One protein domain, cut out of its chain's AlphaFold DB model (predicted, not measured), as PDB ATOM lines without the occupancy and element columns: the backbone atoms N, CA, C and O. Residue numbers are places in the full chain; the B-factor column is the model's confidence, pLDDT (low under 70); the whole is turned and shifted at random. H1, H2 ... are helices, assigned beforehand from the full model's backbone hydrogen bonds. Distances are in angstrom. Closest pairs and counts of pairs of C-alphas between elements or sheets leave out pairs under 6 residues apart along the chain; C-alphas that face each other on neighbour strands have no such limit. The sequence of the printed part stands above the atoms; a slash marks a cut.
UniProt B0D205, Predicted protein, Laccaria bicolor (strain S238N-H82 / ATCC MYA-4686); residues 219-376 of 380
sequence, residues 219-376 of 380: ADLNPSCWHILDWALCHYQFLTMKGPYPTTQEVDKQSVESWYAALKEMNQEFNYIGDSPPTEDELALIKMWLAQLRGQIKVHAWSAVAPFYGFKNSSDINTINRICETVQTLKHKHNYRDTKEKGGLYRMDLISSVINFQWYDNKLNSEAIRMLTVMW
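What this domain is: This is residues 219 to 376 of the 380 residues of the protein "Predicted protein" of Laccaria bicolor (strain S238N-H82 / ATCC MYA-4686) (UniProt B0D205). The long helix H3 makes most of the length; H1 and H2 cross each other and pack on its first part, and H4 lies past its far end. From H4 the chain returns through H5 and H6 toward H1. The 158 printed residues hold six named helices, H1 to H6, and no named strand: all helix, loose, radius of gyration of the C-alphas 19.9 A, spans 64 by 36 by 31 A.

How they stand to each other: H1, residues 223 to 241, touches H2, residues 248 to 270, at a steep tilt of 55 degrees; the closest C-alphas, of Ala 232 and Trp 259, are 4.7 A apart. H3, residues 280 to 309, touches H1 with residues 282 to 289 alone; the closest C-alphas, of Ile 286 and Leu 233, are 5.7 A apart. H4, residues 317 to 333, is close to H3 but not clearly touching, about perpendicular at 74 degrees. H5, residues 349 to 361, only just touches H3, with 3 pairs of C-alphas within 8 A. H6, residues 367 to 375, touches H5 only at the corner. Every O i to N i+4 pair is within hydrogen-bond range in H1, H2, H4 and H6, against 21 of 26 in H3 and 8 of 9 in H5.

Where its parts are: H1 begins at C-alpha 223 (128.855, 143.964, 122.203); H6 ends at C-alpha 375 (110.707, 146.164, 128.414). H3 is 42.4 A long, with a kink of 27 degrees near residue 303.

The domain as a whole: The printed part has no cut. The link from H4 to H5 is long, and in it residues 337 to 342 stand free. Residues 334 to 376 have pLDDT under 70.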
ATOM      1  N   ALA A 219     128.221 135.422 124.990       87.12
ATOM      2  CA  ALA A 219     129.413 136.146 125.431       87.12
ATOM      3  C   ALA A 219     130.508 136.247 124.352       87.12
ATOM      4  O   ALA A 219     131.364 137.124 124.449       87.12
ATOM      5  N   ASP A 220     130.472 135.381 123.335       88.69
ATOM      6  CA  ASP A 220     131.430 135.388 122.225       88.69
ATOM      7  C   ASP A 220     131.051 136.414 121.141       88.69
ATOM      8  O   ASP A 220     131.848 136.709 120.247       88.69
ATOM      9  N   LEU A 221     129.837 136.973 121.210       87.88
ATOM     10  CA  LEU A 221     129.361 137.979 120.269       87.88
ATOM     11  C   LEU A 221     129.982 139.353 120.542       87.88
ATOM     12  O   LEU A 221     130.273 139.738 121.674       87.88
ATOM     13  N   ASN A 222     130.117 140.147 119.478       87.94
ATOM     14  CA  ASN A 222     130.462 141.560 119.596       87.94
ATOM     15  C   ASN A 222     129.409 142.280 120.472       87.94
ATOM     16  O   ASN A 222     128.216 142.046 120.264       87.94
ATOM     17  N   PRO A 223     129.797 143.187 121.393       87.00
ATOM     18  CA  PRO A 223     128.855 143.964 122.203       87.00
ATOM     19  C   PRO A 223     127.685 144.590 121.425       87.00
ATOM     20  O   PRO A 223     126.562 144.612 121.921       87.00
ATOM     21  N   SER A 224     127.907 145.062 120.194       85.50
ATOM     22  CA  SER A 224     126.821 145.595 119.355       85.50
ATOM     23  C   SER A 224     125.821 144.515 118.927       85.50
ATOM     24  O   SER A 224     124.615 144.745 118.995       85.50
ATOM     25  N   CYS A 225     126.305 143.329 118.548       88.38
ATOM     26  CA  CYS A 225     125.461 142.174 118.229       88.38
ATOM     27  C   CYS A 225     124.703 141.677 119.460       88.38
ATOM     28  O   CYS A 225     123.549 141.284 119.342       88.38
ATOM     29  N   TRP A 226     125.320 141.743 120.642       90.81
ATOM     30  CA  TRP A 226     124.672 141.355 121.892       90.81
ATOM     31  C   TRP A 226     123.428 142.204 122.180       90.81
ATOM     32  O   TRP A 226     122.382 141.658 122.520       90.81
ATOM     33  N   HIS A 227     123.504 143.522 121.968       89.38
ATOM     34  CA  HIS A 227     122.332 144.384 122.104       89.38
ATOM     35  C   HIS A 227     121.235 144.018 121.101       89.38
ATOM     36  O   HIS A 227     120.088 143.864 121.502       89.38
ATOM     37  N   ILE A 228     121.573 143.818 119.824       93.50
ATOM     38  CA  ILE A 228     120.577 143.421 118.813       93.50
ATOM     39  C   ILE A 228     119.931 142.085 119.187       93.50
ATOM     40  O   ILE A 228     118.713 141.956 119.103       93.50
ATOM     41  N   LEU A 229     120.731 141.117 119.641       93.62
ATOM     42  CA  LEU A 229     120.254 139.812 120.084       93.62
ATOM     43  C   LEU A 229     119.267 139.933 121.250       93.62
ATOM     44  O   LEU A 229     118.237 139.265 121.224       93.62
ATOM     45  N   ASP A 230     119.548 140.784 122.237       90.94
ATOM     46  CA  ASP A 230     118.666 141.009 123.387       90.94
ATOM     47  C   ASP A 230     117.303 141.556 122.938       90.94
ATOM     48  O   ASP A 230     116.265 140.984 123.262       90.94
ATOM     49  N   TRP A 231     117.280 142.572 122.069       92.94
ATOM     50  CA  TRP A 231     116.031 143.087 121.489       92.94
ATOM     51  C   TRP A 231     115.323 142.050 120.602       92.94
ATOM     52  O   TRP A 231     114.098 141.919 120.641       92.94
ATOM     53  N   ALA A 232     116.080 141.279 119.819       95.00
ATOM     54  CA  ALA A 232     115.535 140.253 118.935       95.00
ATOM     55  C   ALA A 232     114.886 139.117 119.728       95.00
ATOM     56  O   ALA A 232     113.787 138.688 119.383       95.00
ATOM     57  N   LEU A 233     115.506 138.668 120.820       91.88
ATOM     58  CA  LEU A 233     114.933 137.666 121.720       91.88
ATOM     59  C   LEU A 233     113.568 138.102 122.242       91.88
ATOM     60  O   LEU A 233     112.650 137.293 122.330       91.88
ATOM     61  N   CYS A 234     113.406 139.386 122.517       88.81
ATOM     62  CA  CYS A 234     112.167 139.926 123.040       88.81
ATOM     63  C   CYS A 234     111.052 139.996 121.990       88.81
ATOM     64  O   CYS A 234     109.910 139.611 122.259       88.81
ATOM     65  N   HIS A 235     111.382 140.391 120.756       90.75
ATOM     66  CA  HIS A 235     110.457 140.252 119.624       90.75
ATOM     67  C   HIS A 235     110.091 138.789 119.375       90.75
ATOM     68  O   HIS A 235     108.931 138.472 119.109       90.75
ATOM     69  N   TYR A 236     111.067 137.892 119.483       91.69
ATOM     70  CA  TYR A 236     110.882 136.465 119.244       91.69
ATOM     71  C   TYR A 236     109.972 135.822 120.289       91.69
ATOM     72  O   TYR A 236     109.037 135.096 119.943       91.69
ATOM     73  N   GLN A 237     110.180 136.168 121.557       85.94
ATOM     74  CA  GLN A 237     109.286 135.843 122.661       85.94
ATOM     75  C   GLN A 237     107.869 136.297 122.343       85.94
ATOM     76  O   GLN A 237     106.956 135.482 122.285       85.94
ATOM     77  N   PHE A 238     107.686 137.578 122.036       83.75
ATOM     78  CA  PHE A 238     106.370 138.124 121.743       83.75
ATOM     79  C   PHE A 238     105.655 137.418 120.581       83.75
ATOM     80  O   PHE A 238     104.453 137.160 120.667       83.75
ATOM     81  N   LEU A 239     106.374 137.076 119.507       85.81
ATOM     82  CA  LEU A 239     105.816 136.324 118.378       85.81
ATOM     83  C   LEU A 239     105.417 134.902 118.781       85.81
ATOM     84  O   LEU A 239     104.298 134.480 118.488       85.81
ATOM     85  N   THR A 240     106.293 134.201 119.502       81.69
ATOM     86  CA  THR A 240     106.042 132.837 119.994       81.69
ATOM     87  C   THR A 240     104.850 132.796 120.953       81.69
ATOM     88  O   THR A 240     104.123 131.809 121.017       81.69
ATOM     89  N   MET A 241     104.624 133.885 121.687       73.38
ATOM     90  CA  MET A 241     103.606 133.974 122.729       73.38
ATOM     91  C   MET A 241     102.206 134.344 122.234       73.38
ATOM     92  O   MET A 241     101.230 134.239 122.973       73.38
ATOM     93  N   LYS A 242     102.077 134.777 120.979       74.62
ATOM     94  CA  LYS A 242     100.793 135.193 120.395       74.62
ATOM     95  C   LYS A 242      99.970 134.059 119.797       74.62
ATOM     96  O   LYS A 242      98.813 134.284 119.443       74.62
ATOM     97  N   GLY A 243     100.565 132.888 119.618       70.06
ATOM     98  CA  GLY A 243      99.983 131.816 118.827       70.06
ATOM     99  C   GLY A 243     100.295 130.430 119.380       70.06
ATOM    100  O   GLY A 243     100.875 130.302 120.459       70.06
ATOM    101  N   PRO A 244      99.887 129.379 118.651       71.69
ATOM    102  CA  PRO A 244     100.287 128.018 118.978       71.69
ATOM    103  C   PRO A 244     101.813 127.870 118.930       71.69
ATOM    104  O   PRO A 244     102.511 128.658 118.291       71.69
ATOM    105  N   TYR A 245     102.325 126.825 119.587       75.56
ATOM    106  CA  TYR A 245     103.753 126.510 119.571       75.56
ATOM    107  C   TYR A 245     104.259 126.364 118.119       75.56
ATOM    108  O   TYR A 245     103.664 125.588 117.361       75.56
ATOM    109  N   PRO A 246     105.330 127.077 117.720       80.88
ATOM    110  CA  PRO A 246     105.719 127.188 116.318       80.88
ATOM    111  C   PRO A 246     106.279 125.875 115.752       80.88
ATOM    112  O   PRO A 246     106.904 125.066 116.444       80.88
ATOM    113  N   THR A 247     106.057 125.660 114.457       84.75
ATOM    114  CA  THR A 247     106.716 124.618 113.654       84.75
ATOM    115  C   THR A 247     108.175 124.981 113.362       84.75
ATOM    116  O   THR A 247     108.538 126.148 113.415       84.75
ATOM    117  N   THR A 248     109.025 124.019 112.988       82.94
ATOM    118  CA  THR A 248     110.447 124.277 112.671       82.94
ATOM    119  C   THR A 248     110.632 125.372 111.613       82.94
ATOM    120  O   THR A 248     111.449 126.272 111.780       82.94
ATOM    121  N   GLN A 249     109.803 125.369 110.566       88.75
ATOM    122  CA  GLN A 249     109.839 126.409 109.535       88.75
ATOM    123  C   GLN A 249     109.424 127.788 110.080       88.75
ATOM    124  O   GLN A 249     109.990 128.813 109.696       88.75
ATOM    125  N   GLU A 250     108.438 127.829 110.977       90.38
ATOM    126  CA  GLU A 250     108.023 129.065 111.644       90.38
ATOM    127  C   GLU A 250     109.086 129.562 112.619       90.38
ATOM    128  O   GLU A 250     109.296 130.765 112.690       90.38
ATOM    129  N   VAL A 251     109.797 128.666 113.308       90.38
ATOM    130  CA  VAL A 251     110.921 129.002 114.192       90.38
ATOM    131  C   VAL A 251     112.004 129.753 113.428       90.38
ATOM    132  O   VAL A 251     112.420 130.830 113.858       90.38
ATOM    133  N   ASP A 252     112.407 129.236 112.268       92.31
ATOM    134  CA  ASP A 252     113.403 129.884 111.417       92.31
ATOM    135  C   ASP A 252     112.922 131.253 110.944       92.31
ATOM    136  O   ASP A 252     113.608 132.260 111.137       92.31
ATOM    137  N   LYS A 253     111.705 131.311 110.398       95.00
ATOM    138  CA  LYS A 253     111.112 132.555 109.903       95.00
ATOM    139  C   LYS A 253     110.992 133.610 111.004       95.00
ATOM    140  O   LYS A 253     111.430 134.741 110.811       95.00
ATOM    141  N   GLN A 254     110.430 133.241 112.151       94.75
ATOM    142  CA  GLN A 254     110.232 134.142 113.283       94.75
ATOM    143  C   GLN A 254     111.571 134.629 113.836       94.75
ATOM    144  O   GLN A 254     111.690 135.811 114.122       94.75
ATOM    145  N   SER A 255     112.598 133.773 113.922       95.62
ATOM    146  CA  SER A 255     113.920 134.193 114.415       95.62
ATOM    147  C   SER A 255     114.538 135.300 113.551       95.62
ATOM    148  O   SER A 255     115.055 136.290 114.073       95.62
ATOM    149  N   VAL A 256     114.400 135.189 112.225       96.81
ATOM    150  CA  VAL A 256     114.865 136.203 111.270       96.81
ATOM    151  C   VAL A 256     114.006 137.468 111.341       96.81
ATOM    152  O   VAL A 256     114.542 138.576 111.371       96.81
ATOM    153  N   GLU A 257     112.679 137.328 111.393       96.12
ATOM    154  CA  GLU A 257     111.756 138.464 111.531       96.12
ATOM    155  C   GLU A 257     112.033 139.265 112.808       96.12
ATOM    156  O   GLU A 257     112.058 140.496 112.770       96.12
ATOM    157  N   SER A 258     112.308 138.582 113.918       96.19
ATOM    158  CA  SER A 258     112.647 139.205 115.194       96.19
ATOM    159  C   SER A 258     113.972 139.956 115.160       96.19
ATOM    160  O   SER A 258     114.053 141.050 115.717       96.19
ATOM    161  N   TRP A 259     114.985 139.431 114.465       97.19
ATOM    162  CA  TRP A 259     116.248 140.146 114.264       97.19
ATOM    163  C   TRP A 259     116.048 141.462 113.509       97.19
ATOM    164  O   TRP A 259     116.509 142.518 113.943       97.19
ATOM    165  N   TYR A 260     115.313 141.433 112.395       96.50
ATOM    166  CA  TYR A 260     115.053 142.649 111.622       96.50
ATOM    167  C   TYR A 260     114.127 143.631 112.346       96.50
ATOM    168  O   TYR A 260     114.285 144.844 112.187       96.50
ATOM    169  N   ALA A 261     113.186 143.138 113.156       95.19
ATOM    170  CA  ALA A 261     112.378 143.984 114.028       95.19
ATOM    171  C   ALA A 261     113.254 144.721 115.054       95.19
ATOM    172  O   ALA A 261     113.142 145.942 115.173       95.19
ATOM    173  N   ALA A 262     114.188 144.011 115.695       95.00
ATOM    174  CA  ALA A 262     115.154 144.594 116.622       95.00
ATOM    175  C   ALA A 262     116.051 145.640 115.949       95.00
ATOM    176  O   ALA A 262     116.182 146.749 116.458       95.00
ATOM    177  N   LEU A 263     116.609 145.343 114.770       94.75
ATOM    178  CA  LEU A 263     117.405 146.313 114.008       94.75
ATOM    179  C   LEU A 263     116.611 147.583 113.680       94.75
ATOM    180  O   LEU A 263     117.129 148.695 113.802       94.75
ATOM    181  N   LYS A 264     115.347 147.430 113.269       94.19
ATOM    182  CA  LYS A 264     114.468 148.559 112.953       94.19
ATOM    183  C   LYS A 264     114.216 149.433 114.180       94.19
ATOM    184  O   LYS A 264     114.302 150.654 114.067       94.19
ATOM    185  N   GLU A 265     113.913 148.828 115.322       92.19
ATOM    186  CA  GLU A 265     113.677 149.545 116.579       92.19
ATOM    187  C   GLU A 265     114.959 150.217 117.079       92.19
ATOM    188  O   GLU A 265     114.952 151.407 117.380       92.19
ATOM    189  N   MET A 266     116.098 149.524 117.024       90.19
ATOM    190  CA  MET A 266     117.385 150.099 117.410       90.19
ATOM    191  C   MET A 266     117.809 151.282 116.533       90.19
ATOM    192  O   MET A 266     118.402 152.246 117.025       90.19
ATOM    193  N   ASN A 267     117.493 151.242 115.238       91.56
ATOM    194  CA  ASN A 267     117.701 152.375 114.342       91.56
ATOM    195  C   ASN A 267     116.807 153.563 114.748       91.56
ATOM    196  O   ASN A 267     117.288 154.688 114.858       91.56
ATOM    197  N   GLN A 268     115.533 153.305 115.053       90.12
ATOM    198  CA  GLN A 268     114.562 154.340 115.420       90.12
ATOM    199  C   GLN A 268     114.832 154.984 116.788       90.12
ATOM    200  O   GLN A 268     114.717 156.203 116.911       90.12
ATOM    201  N   GLU A 269     115.187 154.195 117.801       88.12
ATOM    202  CA  GLU A 269     115.323 154.674 119.182       88.12
ATOM    203  C   GLU A 269     116.746 155.119 119.532       88.12
ATOM    204  O   GLU A 269     116.936 156.092 120.264       88.12
ATOM    205  N   PHE A 270     117.758 154.443 118.980       86.75
ATOM    206  CA  PHE A 270     119.160 154.643 119.361       86.75
ATOM    207  C   PHE A 270     120.040 155.145 118.210       86.75
ATOM    208  O   PHE A 270     121.249 155.286 118.390       86.75
ATOM    209  N   ASN A 271     119.458 155.457 117.043       88.62
ATOM    210  CA  ASN A 271     120.183 155.854 115.828       88.62
ATOM    211  C   ASN A 271     121.271 154.845 115.423       88.62
ATOM    212  O   ASN A 271     122.337 155.225 114.934       88.62
ATOM    213  N   TYR A 272     121.031 153.552 115.657       88.06
ATOM    214  CA  TYR A 272     121.952 152.505 115.230       88.06
ATOM    215  C   TYR A 272     121.983 152.409 113.695       88.06
ATOM    216  O   TYR A 272     120.967 152.129 113.061       88.06
ATOM    217  N   ILE A 273     123.154 152.637 113.091       82.12
ATOM    218  CA  ILE A 273     123.369 152.616 111.631       82.12
ATOM    219  C   ILE A 273     123.956 151.261 111.215       82.12
ATOM    220  O   ILE A 273     125.047 151.184 110.654       82.12
ATOM    221  N   GLY A 274     123.265 150.178 111.557       79.62
ATOM    222  CA  GLY A 274     123.645 148.835 111.133       79.62
ATOM    223  C   GLY A 274     122.468 148.101 110.509       79.62
ATOM    224  O   GLY A 274     121.361 148.098 111.040       79.62
ATOM    225  N   ASP A 275     122.736 147.487 109.368       85.00
ATOM    226  CA  ASP A 275     121.817 146.724 108.524       85.00
ATOM    227  C   ASP A 275     122.370 145.317 108.235       85.00
ATOM    228  O   ASP A 275     121.977 144.655 107.272       85.00
ATOM    229  N   SER A 276     123.286 144.844 109.085       88.06
ATOM    230  CA  SER A 276     123.918 143.539 108.935       88.06
ATOM    231  C   SER A 276     122.889 142.407 109.064       88.06
ATOM    232  O   SER A 276     122.185 142.338 110.083       88.06
ATOM    233  N   PRO A 277     122.810 141.495 108.077       93.81
ATOM    234  CA  PRO A 277     121.974 140.310 108.191       93.81
ATOM    235  C   PRO A 277     122.485 139.415 109.332       93.81
ATOM    236  O   PRO A 277     123.695 139.394 109.581       93.81
ATOM    237  N   PRO A 278     121.592 138.675 110.010       95.00
ATOM    238  CA  PRO A 278     121.998 137.794 111.092       95.00
ATOM    239  C   PRO A 278     122.831 136.629 110.555       95.00
ATOM    240  O   PRO A 278     122.545 136.068 109.492       95.00
ATOM    241  N   THR A 279     123.844 136.246 111.317       95.00
ATOM    242  CA  THR A 279     124.604 135.010 111.120       95.00
ATOM    243  C   THR A 279     123.816 133.795 111.618       95.00
ATOM    244  O   THR A 279     122.870 133.916 112.398       95.00
ATOM    245  N   GLU A 280     124.204 132.594 111.180       93.50
ATOM    246  CA  GLU A 280     123.572 131.347 111.635       93.50
ATOM    247  C   GLU A 280     123.705 131.159 113.155       93.50
ATOM    248  O   GLU A 280     122.749 130.751 113.810       93.50
ATOM    249  N   ASP A 281     124.850 131.551 113.714       93.19
ATOM    250  CA  ASP A 281     125.154 131.498 115.144       93.19
ATOM    251  C   ASP A 281     124.234 132.420 115.969       93.19
ATOM    252  O   ASP A 281     123.696 132.018 117.003       93.19
ATOM    253  N   GLU A 282     123.979 133.642 115.491       94.25
ATOM    254  CA  GLU A 282     123.046 134.582 116.130       94.25
ATOM    255  C   GLU A 282     121.602 134.067 116.072       94.25
ATOM    256  O   GLU A 282     120.880 134.117 117.072       94.25
ATOM    257  N   LEU A 283     121.181 133.502 114.934       94.94
ATOM    258  CA  LEU A 283     119.861 132.876 114.820       94.94
ATOM    259  C   LEU A 283     119.741 131.646 115.724       94.94
ATOM    260  O   LEU A 283     118.690 131.442 116.329       94.94
ATOM    261  N   ALA A 284     120.793 130.836 115.847       93.12
ATOM    262  CA  ALA A 284     120.808 129.682 116.741       93.12
ATOM    263  C   ALA A 284     120.605 130.107 118.204       93.12
ATOM    264  O   ALA A 284     119.819 129.478 118.916       93.12
ATOM    265  N   LEU A 285     121.227 131.211 118.634       93.50
ATOM    266  CA  LEU A 285     121.025 131.776 119.971       93.50
ATOM    267  C   LEU A 285     119.582 132.251 120.197       93.50
ATOM    268  O   LEU A 285     119.034 132.015 121.275       93.50
ATOM    269  N   ILE A 286     118.932 132.847 119.190       94.19
ATOM    270  CA  ILE A 286     117.505 133.213 119.274       94.19
ATOM    271  C   ILE A 286     116.636 131.959 119.420       94.19
ATOM    272  O   ILE A 286     115.809 131.867 120.327       94.19
ATOM    273  N   LYS A 287     116.848 130.959 118.558       93.25
ATOM    274  CA  LYS A 287     116.078 129.703 118.562       93.25
ATOM    275  C   LYS A 287     116.280 128.901 119.847       93.25
ATOM    276  O   LYS A 287     115.356 128.224 120.301       93.25
ATOM    277  N   MET A 288     117.457 129.000 120.471       90.62
ATOM    278  CA  MET A 288     117.759 128.335 121.741       90.62
ATOM    279  C   MET A 288     116.771 128.730 122.845       90.62
ATOM    280  O   MET A 288     116.434 127.893 123.686       90.62
ATOM    281  N   TRP A 289     116.238 129.956 122.817       84.44
ATOM    282  CA  TRP A 289     115.206 130.377 123.762       84.44
ATOM    283  C   TRP A 289     113.955 129.489 123.694       84.44
ATOM    284  O   TRP A 289     113.419 129.099 124.730       84.44
ATOM    285  N   LEU A 290     113.522 129.081 122.498       82.12
ATOM    286  CA  LEU A 290     112.356 128.208 122.355       82.12
ATOM    287  C   LEU A 290     112.605 126.813 122.950       82.12
ATOM    288  O   LEU A 290     111.705 126.222 123.556       82.12
ATOM    289  N   ALA A 291     113.824 126.288 122.806       81.88
ATOM    290  CA  ALA A 291     114.221 125.030 123.434       81.88
ATOM    291  C   ALA A 291     114.230 125.147 124.970       81.88
ATOM    292  O   ALA A 291     113.744 124.250 125.664       81.88
ATOM    293  N   GLN A 292     114.707 126.276 125.505       84.00
ATOM    294  CA  GLN A 292     114.654 126.567 126.941       84.00
ATOM    295  C   GLN A 292     113.208 126.666 127.440       84.00
ATOM    296  O   GLN A 292     112.861 126.006 128.420       84.00
ATOM    297  N   LEU A 293     112.347 127.403 126.732       78.19
ATOM    298  CA  LEU A 293     110.921 127.513 127.039       78.19
ATOM    299  C   LEU A 293     110.259 126.127 127.050       78.19
ATOM    300  O   LEU A 293     109.556 125.775 127.997       78.19
ATOM    301  N   ARG A 294     110.536 125.295 126.040       77.19
ATOM    302  CA  ARG A 294     110.060 123.903 125.965       77.19
ATOM    303  C   ARG A 294     110.483 123.089 127.192       77.19
ATOM    304  O   ARG A 294     109.680 122.316 127.724       77.19
ATOM    305  N   GLY A 295     111.723 123.267 127.647       77.88
ATOM    306  CA  GLY A 295     112.246 122.660 128.871       77.88
ATOM    307  C   GLY A 295     111.497 123.122 130.122       77.88
ATOM    308  O   GLY A 295     111.035 122.287 130.898       77.88
ATOM    309  N   GLN A 296     111.299 124.431 130.285       79.44
ATOM    310  CA  GLN A 296     110.554 125.003 131.411       79.44
ATOM    311  C   GLN A 296     109.107 124.501 131.444       79.44
ATOM    312  O   GLN A 296     108.641 124.019 132.476       79.44
ATOM    313  N   ILE A 297     108.417 124.522 130.301       72.69
ATOM    314  CA  ILE A 297     107.060 123.981 130.153       72.69
ATOM    315  C   ILE A 297     107.017 122.516 130.591       72.69
ATOM    316  O   ILE A 297     106.124 122.128 131.342       72.69
ATOM    317  N   LYS A 298     107.986 121.698 130.153       76.44
ATOM    318  CA  LYS A 298     108.065 120.278 130.526       76.44
ATOM    319  C   LYS A 298     108.168 120.100 132.038       76.44
ATOM    320  O   LYS A 298     107.455 119.274 132.602       76.44
ATOM    321  N   VAL A 299     109.046 120.869 132.681       78.56
ATOM    322  CA  VAL A 299     109.258 120.820 134.134       78.56
ATOM    323  C   VAL A 299     107.993 121.249 134.879       78.56
ATOM    324  O   VAL A 299     107.571 120.564 135.812       78.56
ATOM    325  N   HIS A 300     107.335 122.321 134.437       74.44
ATOM    326  CA  HIS A 300     106.088 122.787 135.040       74.44
ATOM    327  C   HIS A 300     104.947 121.783 134.873       74.44
ATOM    328  O   HIS A 300     104.315 121.418 135.865       74.44
ATOM    329  N   ALA A 301     104.728 121.276 133.659       71.62
ATOM    330  CA  ALA A 301     103.723 120.251 133.395       71.62
ATOM    331  C   ALA A 301     103.973 119.001 134.251       71.62
ATOM    332  O   ALA A 301     103.048 118.479 134.872       71.62
ATOM    333  N   TRP A 302     105.232 118.568 134.362       73.50
ATOM    334  CA  TRP A 302     105.607 117.467 135.243       73.50
ATOM    335  C   TRP A 302     105.266 117.764 136.706       73.50
ATOM    336  O   TRP A 302     104.629 116.941 137.353       73.50
ATOM    337  N   SER A 303     105.621 118.947 137.218       74.38
ATOM    338  CA  SER A 303     105.330 119.338 138.605       74.38
ATOM    339  C   SER A 303     103.830 119.367 138.921       74.38
ATOM    340  O   SER A 303     103.432 118.998 140.025       74.38
ATOM    341  N   ALA A 304     102.999 119.741 137.945       73.00
ATOM    342  CA  ALA A 304     101.550 119.776 138.091       73.00
ATOM    343  C   ALA A 304     100.945 118.366 138.078       73.00
ATOM    344  O   ALA A 304     100.048 118.072 138.858       73.00
ATOM    345  N   VAL A 305     101.443 117.483 137.209       73.69
ATOM    346  CA  VAL A 305     100.881 116.142 136.988       73.69
ATOM    347  C   VAL A 305     101.399 115.122 138.005       73.69
ATOM    348  O   VAL A 305     100.658 114.231 138.426       73.69
ATOM    349  N   ALA A 306     102.655 115.251 138.436       77.25
ATOM    350  CA  ALA A 306     103.339 114.275 139.277       77.25
ATOM    351  C   ALA A 306     102.583 113.897 140.571       77.25
ATOM    352  O   ALA A 306     102.465 112.697 140.841       77.25
ATOM    353  N   PRO A 307     101.993 114.835 141.342       79.25
ATOM    354  CA  PRO A 307     101.249 114.495 142.556       79.25
ATOM    355  C   PRO A 307     100.027 113.603 142.306       79.25
ATOM    356  O   PRO A 307      99.756 112.714 143.112       79.25
ATOM    357  N   PHE A 308      99.319 113.800 141.189       78.19
ATOM    358  CA  PHE A 308      98.089 113.063 140.868       78.19
ATOM    359  C   PHE A 308      98.351 111.602 140.509       78.19
ATOM    360  O   PHE A 308      97.536 110.734 140.811       78.19
ATOM    361  N   TYR A 309      99.507 111.324 139.906       76.44
ATOM    362  CA  TYR A 309      99.918 109.972 139.522       76.44
ATOM    363  C   TYR A 309     100.907 109.342 140.508       76.44
ATOM    364  O   TYR A 309     101.392 108.235 140.285       76.44
ATOM    365  N   GLY A 310     101.209 110.032 141.613       80.62
ATOM    366  CA  GLY A 310     102.166 109.562 142.609       80.62
ATOM    367  C   GLY A 310     103.604 109.486 142.091       80.62
ATOM    368  O   GLY A 310     104.412 108.761 142.669       80.62
ATOM    369  N   PHE A 311     103.941 110.226 141.029       81.31
ATOM    370  CA  PHE A 311     105.311 110.317 140.540       81.31
ATOM    371  C   PHE A 311     106.145 111.096 141.557       81.31
ATOM    372  O   PHE A 311     105.968 112.297 141.761       81.31
ATOM    373  N   LYS A 312     107.038 110.389 142.241       82.81
ATOM    374  CA  LYS A 312     107.973 110.952 143.213       82.81
ATOM    375  C   LYS A 312     109.328 110.308 142.986       82.81
ATOM    376  O   LYS A 312     109.397 109.114 142.703       82.81
ATOM    377  N   ASN A 313     110.392 111.086 143.148       81.19
ATOM    378  CA  ASN A 313     111.735 110.524 143.174       81.19
ATOM    379  C   ASN A 313     111.824 109.581 144.378       81.19
ATOM    380  O   ASN A 313     111.594 109.997 145.514       81.19
ATOM    381  N   SER A 314     112.101 108.308 144.119       84.06
ATOM    382  CA  SER A 314     112.213 107.272 145.138       84.06
ATOM    383  C   SER A 314     113.360 106.346 144.779       84.06
ATOM    384  O   SER A 314     113.517 105.977 143.618       84.06
ATOM    385  N   SER A 315     114.153 105.970 145.777       90.56
ATOM    386  CA  SER A 315     115.161 104.915 145.659       90.56
ATOM    387  C   SER A 315     114.583 103.523 145.943       90.56
ATOM    388  O   SER A 315     115.293 102.531 145.808       90.56
ATOM    389  N   ASP A 316     113.319 103.431 146.370       93.94
ATOM    390  CA  ASP A 316     112.643 102.159 146.620       93.94
ATOM    391  C   ASP A 316     112.173 101.522 145.306       93.94
ATOM    392  O   ASP A 316     111.374 102.096 144.562       93.94
ATOM    393  N   ILE A 317     112.639 100.298 145.051       93.19
ATOM    394  CA  ILE A 317     112.371  99.564 143.812       93.19
ATOM    395  C   ILE A 317     110.881  99.275 143.614       93.19
ATOM    396  O   ILE A 317     110.402  99.289 142.482       93.19
ATOM    397  N   ASN A 318     110.120  99.080 144.697       92.19
ATOM    398  CA  ASN A 318     108.678  98.837 144.604       92.19
ATOM    399  C   ASN A 318     107.946 100.092 144.126       92.19
ATOM    400  O   ASN A 318     107.075 100.023 143.257       92.19
ATOM    401  N   THR A 319     108.342 101.252 144.651       85.88
ATOM    402  CA  THR A 319     107.850 102.549 144.185       85.88
ATOM    403  C   THR A 319     108.205 102.780 142.714       85.88
ATOM    404  O   THR A 319     107.334 103.180 141.943       85.88
ATOM    405  N   ILE A 320     109.444 102.484 142.301       85.19
ATOM    406  CA  ILE A 320     109.878 102.610 140.899       85.19
ATOM    407  C   ILE A 320     109.036 101.706 139.985       85.19
ATOM    408  O   ILE A 320     108.504 102.184 138.984       85.19
ATOM    409  N   ASN A 321     108.843 100.436 140.349       89.44
ATOM    410  CA  ASN A 321     108.036  99.491 139.571       89.44
ATOM    411  C   ASN A 321     106.588  99.971 139.414       89.44
ATOM    412  O   ASN A 321     106.065  99.992 138.302       89.44
ATOM    413  N   ARG A 322     105.968 100.461 140.494       88.06
ATOM    414  CA  ARG A 322     104.613 101.030 140.446       88.06
ATOM    415  C   ARG A 322     104.522 102.255 139.529       88.06
ATOM    416  O   ARG A 322     103.528 102.425 138.818       88.06
ATOM    417  N   ILE A 323     105.543 103.115 139.533       83.44
ATOM    418  CA  ILE A 323     105.619 104.261 138.618       83.44
ATOM    419  C   ILE A 323     105.700 103.760 137.169       83.44
ATOM    420  O   ILE A 323     104.935 104.229 136.327       83.44
ATOM    421  N   CYS A 324     106.556 102.774 136.886       84.69
ATOM    422  CA  CYS A 324     106.683 102.163 135.561       84.69
ATOM    423  C   CYS A 324     105.359 101.559 135.066       84.69
ATOM    424  O   CYS A 324     104.955 101.831 133.935       84.69
ATOM    425  N   GLU A 325     104.650 100.805 135.910       88.62
ATOM    426  CA  GLU A 325     103.328 100.238 135.597       88.62
ATOM    427  C   GLU A 325     102.295 101.330 135.294       88.62
ATOM    428  O   GLU A 325     101.532 101.236 134.326       88.62
ATOM    429  N   THR A 326     102.300 102.406 136.082       82.88
ATOM    430  CA  THR A 326     101.408 103.555 135.874       82.88
ATOM    431  C   THR A 326     101.687 104.219 134.522       82.88
ATOM    432  O   THR A 326     100.758 104.479 133.758       82.88
ATOM    433  N   VAL A 327     102.961 104.431 134.174       80.56
ATOM    434  CA  VAL A 327     103.364 104.994 132.874       80.56
ATOM    435  C   VAL A 327     102.959 104.080 131.716       80.56
ATOM    436  O   VAL A 327     102.436 104.570 130.717       80.56
ATOM    437  N   GLN A 328     103.157 102.765 131.832       81.00
ATOM    438  CA  GLN A 328     102.731 101.808 130.803       81.00
ATOM    439  C   GLN A 328     101.209 101.812 130.615       81.00
ATOM    440  O   GLN A 328     100.728 101.859 129.482       81.00
ATOM    441  N   THR A 329     100.455 101.851 131.716       83.19
ATOM    442  CA  THR A 329      98.988 101.935 131.695       83.19
ATOM    443  C   THR A 329      98.517 103.205 130.988       83.19
ATOM    444  O   THR A 329      97.630 103.148 130.135       83.19
ATOM    445  N   LEU A 330      99.143 104.350 131.283       75.69
ATOM    446  CA  LEU A 330      98.848 105.619 130.617       75.69
ATOM    447  C   LEU A 330      99.187 105.575 129.123       75.69
ATOM    448  O   LEU A 330      98.362 105.979 128.305       75.69
ATOM    449  N   LYS A 331     100.353 105.032 128.750       74.94
ATOM    450  CA  LYS A 331     100.746 104.865 127.341       74.94
ATOM    451  C   LYS A 331      99.734 104.030 126.558       74.94
ATOM    452  O   LYS A 331      99.387 104.389 125.436       74.94
ATOM    453  N   HIS A 332      99.256 102.938 127.153       74.44
ATOM    454  CA  HIS A 332      98.287 102.050 126.518       74.44
ATOM    455  C   HIS A 332      96.903 102.702 126.399       74.44
ATOM    456  O   HIS A 332      96.297 102.678 125.331       74.44
ATOM    457  N   LYS A 333      96.425 103.349 127.470       73.44
ATOM    458  CA  LYS A 333      95.102 103.993 127.515       73.44
ATOM    459  C   LYS A 333      94.976 105.167 126.544       73.44
ATOM    460  O   LYS A 333      93.905 105.377 125.985       73.44
ATOM    461  N   HIS A 334      96.050 105.929 126.362       63.00
ATOM    462  CA  HIS A 334      96.029 107.122 125.522       63.00
ATOM    463  C   HIS A 334      96.352 106.863 124.051       63.00
ATOM    464  O   HIS A 334      96.371 107.830 123.302       63.00
ATOM    465  N   ASN A 335      96.559 105.601 123.631       54.19
ATOM    466  CA  ASN A 335      96.842 105.225 122.240       54.19
ATOM    467  C   ASN A 335      97.746 106.263 121.552       54.19
ATOM    468  O   ASN A 335      97.339 106.933 120.608       54.19
ATOM    469  N   TYR A 336      98.994 106.388 122.019       54.66
ATOM    470  CA  TYR A 336     100.054 107.181 121.369       54.66
ATOM    471  C   TYR A 336     100.466 106.592 119.997       54.66
ATOM    472  O   TYR A 336     101.645 106.497 119.669       54.66
ATOM    473  N   ARG A 337      99.500 106.075 119.232       42.94
ATOM    474  CA  ARG A 337      99.683 105.208 118.072       42.94
ATOM    475  C   ARG A 337      99.532 105.936 116.744       42.94
ATOM    476  O   ARG A 337      99.891 105.348 115.730       42.94
ATOM    477  N   ASP A 338      99.074 107.188 116.734       44.81
ATOM    478  CA  ASP A 338      99.115 107.997 115.518       44.81
ATOM    479  C   ASP A 338     100.510 108.587 115.317       44.81
ATOM    480  O   ASP A 338     100.791 109.758 115.546       44.81
ATOM    481  N   THR A 339     101.406 107.738 114.820       47.47
ATOM    482  CA  THR A 339     102.680 108.159 114.230       47.47
ATOM    483  C   THR A 339     102.491 109.037 112.984       47.47
ATOM    484  O   THR A 339     103.462 109.620 112.509       47.47
ATOM    485  N   LYS A 340     101.265 109.158 112.455       47.25
ATOM    486  CA  LYS A 340     100.921 110.059 111.342       47.25
ATOM    487  C   LYS A 340     100.536 111.466 111.800       47.25
ATOM    488  O   LYS A 340     100.841 112.420 111.095       47.25
ATOM    489  N   GLU A 341      99.970 111.612 112.998       45.50
ATOM    490  CA  GLU A 341      99.831 112.898 113.693       45.50
ATOM    491  C   GLU A 341     100.984 113.085 114.688       45.50
ATOM    492  O   GLU A 341     100.790 113.460 115.843       45.50
ATOM    493  N   LYS A 342     102.222 112.858 114.226       45.25
ATOM    494  CA  LYS A 342     103.467 113.247 114.911       45.25
ATOM    495  C   LYS A 342     103.596 114.780 115.004       45.25
ATOM    496  O   LYS A 342     104.645 115.365 114.750       45.25
ATOM    497  N   GLY A 343     102.542 115.484 115.405       49.59
ATOM    498  CA  GLY A 343     102.747 116.736 116.097       49.59
ATOM    499  C   GLY A 343     103.508 116.380 117.365       49.59
ATOM    500  O   GLY A 343     102.937 115.751 118.251       49.59
ATOM    501  N   GLY A 344     104.810 116.686 117.420       51.81
ATOM    502  CA  GLY A 344     105.636 116.365 118.586       51.81
ATOM    503  C   GLY A 344     104.903 116.758 119.867       51.81
ATOM    504  O   GLY A 344     104.195 117.751 119.834       51.81
ATOM    505  N   LEU A 345     105.042 115.985 120.951       53.56
ATOM    506  CA  LEU A 345     104.288 116.027 122.226       53.56
ATOM    507  C   LEU A 345     103.652 117.389 122.622       53.56
ATOM    508  O   LEU A 345     102.549 117.442 123.148       53.56
ATOM    509  N   TYR A 346     104.332 118.496 122.341       51.91
ATOM    510  CA  TYR A 346     103.931 119.882 122.585       51.91
ATOM    511  C   TYR A 346     102.844 120.456 121.657       51.91
ATOM    512  O   TYR A 346     102.228 121.457 122.008       51.91
ATOM    513  N   ARG A 347     102.580 119.834 120.504       54.44
ATOM    514  CA  ARG A 347     101.475 120.168 119.593       54.44
ATOM    515  C   ARG A 347     100.154 119.521 120.006       54.44
ATOM    516  O   ARG A 347      99.132 119.831 119.409       54.44
ATOM    517  N   MET A 348     100.159 118.639 121.008       58.66
ATOM    518  CA  MET A 348      98.922 118.080 121.547       58.66
ATOM    519  C   MET A 348      98.129 119.174 122.269       58.66
ATOM    520  O   MET A 348      98.696 119.918 123.077       58.66
ATOM    521  N   ASP A 349      96.814 119.211 122.048       55.12
ATOM    522  CA  ASP A 349      95.900 120.207 122.626       55.12
ATOM    523  C   ASP A 349      96.046 120.353 124.141       55.12
ATOM    524  O   ASP A 349      95.930 121.453 124.673       55.12
ATOM    525  N   LEU A 350      96.351 119.259 124.848       58.50
ATOM    526  CA  LEU A 350      96.558 119.278 126.293       58.50
ATOM    527  C   LEU A 350      97.794 120.091 126.697       58.50
ATOM    528  O   LEU A 350      97.713 120.908 127.609       58.50
ATOM    529  N   ILE A 351      98.935 119.880 126.037       60.00
ATOM    530  CA  ILE A 351     100.165 120.605 126.375       60.00
ATOM    531  C   ILE A 351     100.067 122.045 125.892       60.00
ATOM    532  O   ILE A 351     100.406 122.943 126.654       60.00
ATOM    533  N   SER A 352      99.502 122.274 124.705       58.47
ATOM    534  CA  SER A 352      99.152 123.617 124.237       58.47
ATOM    535  C   SER A 352      98.244 124.346 125.241       58.47
ATOM    536  O   SER A 352      98.534 125.474 125.622       58.47
ATOM    537  N   SER A 353      97.216 123.681 125.785       60.19
ATOM    538  CA  SER A 353      96.321 124.255 126.805       60.19
ATOM    539  C   SER A 353      97.026 124.537 128.131       60.19
ATOM    540  O   SER A 353      96.762 125.566 128.744       60.19
ATOM    541  N   VAL A 354      97.937 123.667 128.581       63.47
ATOM    542  CA  VAL A 354      98.738 123.909 129.796       63.47
ATOM    543  C   VAL A 354      99.698 125.080 129.589       63.47
ATOM    544  O   VAL A 354      99.814 125.925 130.474       63.47
ATOM    545  N   ILE A 355     100.350 125.168 128.426       61.88
ATOM    546  CA  ILE A 355     101.198 126.309 128.060       61.88
ATOM    547  C   ILE A 355     100.358 127.582 128.071       61.88
ATOM    548  O   ILE A 355     100.703 128.523 128.777       61.88
ATOM    549  N   ASN A 356      99.229 127.587 127.363       62.62
ATOM    550  CA  ASN A 356      98.360 128.752 127.263       62.62
ATOM    551  C   ASN A 356      97.822 129.176 128.629       62.62
ATOM    552  O   ASN A 356      97.913 130.348 128.976       62.62
ATOM    553  N   PHE A 357      97.376 128.237 129.460       63.88
ATOM    554  CA  PHE A 357      96.884 128.546 130.798       63.88
ATOM    555  C   PHE A 357      97.974 129.140 131.703       63.88
ATOM    556  O   PHE A 357      97.776 130.167 132.357       63.88
ATOM    557  N   GLN A 358      99.145 128.498 131.740       63.16
ATOM    558  CA  GLN A 358     100.226 128.849 132.661       63.16
ATOM    559  C   GLN A 358     100.957 130.131 132.232       63.16
ATOM    560  O   GLN A 358     101.337 130.933 133.086       63.16
ATOM    561  N   TRP A 359     101.147 130.321 130.924       60.31
ATOM    562  CA  TRP A 359     101.970 131.395 130.363       60.31
ATOM    563  C   TRP A 359     101.170 132.544 129.750       60.31
ATOM    564  O   TRP A 359     101.668 133.669 129.770       60.31
ATOM    565  N   TYR A 360      99.946 132.316 129.256       57.62
ATOM    566  CA  TYR A 360      99.174 133.338 128.528       57.62
ATOM    567  C   TYR A 360      97.874 133.769 129.227       57.62
ATOM    568  O   TYR A 360      97.571 134.965 129.235       57.62
ATOM    569  N   ASP A 361      97.140 132.863 129.881       59.75
ATOM    570  CA  ASP A 361      95.868 133.196 130.543       59.75
ATOM    571  C   ASP A 361      96.057 133.764 131.954       59.75
ATOM    572  O   ASP A 361      95.257 134.589 132.407       59.75
ATOM    573  N   ASN A 362      97.134 133.395 132.656       62.69
ATOM    574  CA  ASN A 362      97.458 133.964 133.966       62.69
ATOM    575  C   ASN A 362      98.094 135.354 133.829       62.69
ATOM    576  O   ASN A 362      99.266 135.558 134.141       62.69
ATOM    577  N   LYS A 363      97.313 136.333 133.358       55.69
ATOM    578  CA  LYS A 363      97.825 137.653 132.962       55.69
ATOM    579  C   LYS A 363      98.580 138.422 134.054       55.69
ATOM    580  O   LYS A 363      99.393 139.281 133.742       55.69
ATOM    581  N   LEU A 364      98.322 138.120 135.325       56.19
ATOM    582  CA  LEU A 364      98.939 138.804 136.466       56.19
ATOM    583  C   LEU A 364     100.284 138.193 136.894       56.19
ATOM    584  O   LEU A 364     101.088 138.887 137.507       56.19
ATOM    585  N   ASN A 365     100.540 136.920 136.574       54.19
ATOM    586  CA  ASN A 365     101.767 136.206 136.969       54.19
ATOM    587  C   ASN A 365     102.550 135.620 135.790       54.19
ATOM    588  O   ASN A 365     103.615 135.042 135.984       54.19
ATOM    589  N   SER A 366     102.013 135.757 134.586       54.00
ATOM    590  CA  SER A 366     102.647 135.382 133.337       54.00
ATOM    591  C   SER A 366     103.995 136.095 133.205       54.00
ATOM    592  O   SER A 366     104.070 137.328 133.184       54.00
ATOM    593  N   GLU A 367     105.076 135.319 133.112       53.62
ATOM    594  CA  GLU A 367     106.408 135.858 132.822       53.62
ATOM    595  C   GLU A 367     106.431 136.618 131.490       53.62
ATOM    596  O   GLU A 367     107.116 137.633 131.390       53.62
ATOM    597  N   ALA A 368     105.604 136.208 130.521       46.84
ATOM    598  CA  ALA A 368     105.413 136.917 129.258       46.84
ATOM    599  C   ALA A 368     104.960 138.368 129.469       46.84
ATOM    600  O   ALA A 368     105.487 139.293 128.853       46.84
ATOM    601  N   ILE A 369     104.007 138.586 130.381       50.19
ATOM    602  CA  ILE A 369     103.486 139.925 130.686       50.19
ATOM    603  C   ILE A 369     104.462 140.715 131.552       50.19
ATOM    604  O   ILE A 369     104.600 141.924 131.360       50.19
ATOM    605  N   ARG A 370     105.206 140.060 132.450       54.19
ATOM    606  CA  ARG A 370     106.289 140.724 133.189       54.19
ATOM    607  C   ARG A 370     107.411 141.194 132.264       54.19
ATOM    608  O   ARG A 370     107.869 142.316 132.445       54.19
ATOM    609  N   MET A 371     107.813 140.397 131.274       51.75
ATOM    610  CA  MET A 371     108.801 140.812 130.272       51.75
ATOM    611  C   MET A 371     108.293 141.983 129.428       51.75
ATOM    612  O   MET A 371     108.990 142.988 129.332       51.75
ATOM    613  N   LEU A 372     107.045 141.930 128.949       50.84
ATOM    614  CA  LEU A 372     106.396 143.052 128.253       50.84
ATOM    615  C   LEU A 372     106.377 144.339 129.097       50.84
ATOM    616  O   LEU A 372     106.698 145.410 128.595       50.84
ATOM    617  N   THR A 373     106.045 144.235 130.388       49.66
ATOM    618  CA  THR A 373     105.940 145.393 131.296       49.66
ATOM    619  C   THR A 373     107.308 145.991 131.641       49.66
ATOM    620  O   THR A 373     107.435 147.200 131.813       49.66
ATOM    621  N   VAL A 374     108.341 145.154 131.766       51.25
ATOM    622  CA  VAL A 374     109.709 145.599 132.078       51.25
ATOM    623  C   VAL A 374     110.394 146.202 130.851       51.25
ATOM    624  O   VAL A 374     111.165 147.148 130.996       51.25
ATOM    625  N   MET A 375     110.101 145.691 129.657       44.09
ATOM    626  CA  MET A 375     110.707 146.164 128.414       44.09
ATOM    627  C   MET A 375     110.020 147.364 127.784       44.09
ATOM    628  O   MET A 375     110.686 148.185 127.167       44.09
ATOM    629  N   TRP A 376     108.702 147.471 127.931       46.19
ATOM    630  CA  TRP A 376     107.921 148.602 127.445       46.19
ATOM    631  C   TRP A 376     107.306 149.357 128.631       46.19
ATOM    632  O   TRP A 376     106.091 149.328 128.827       46.19
TER     633      TRP A 376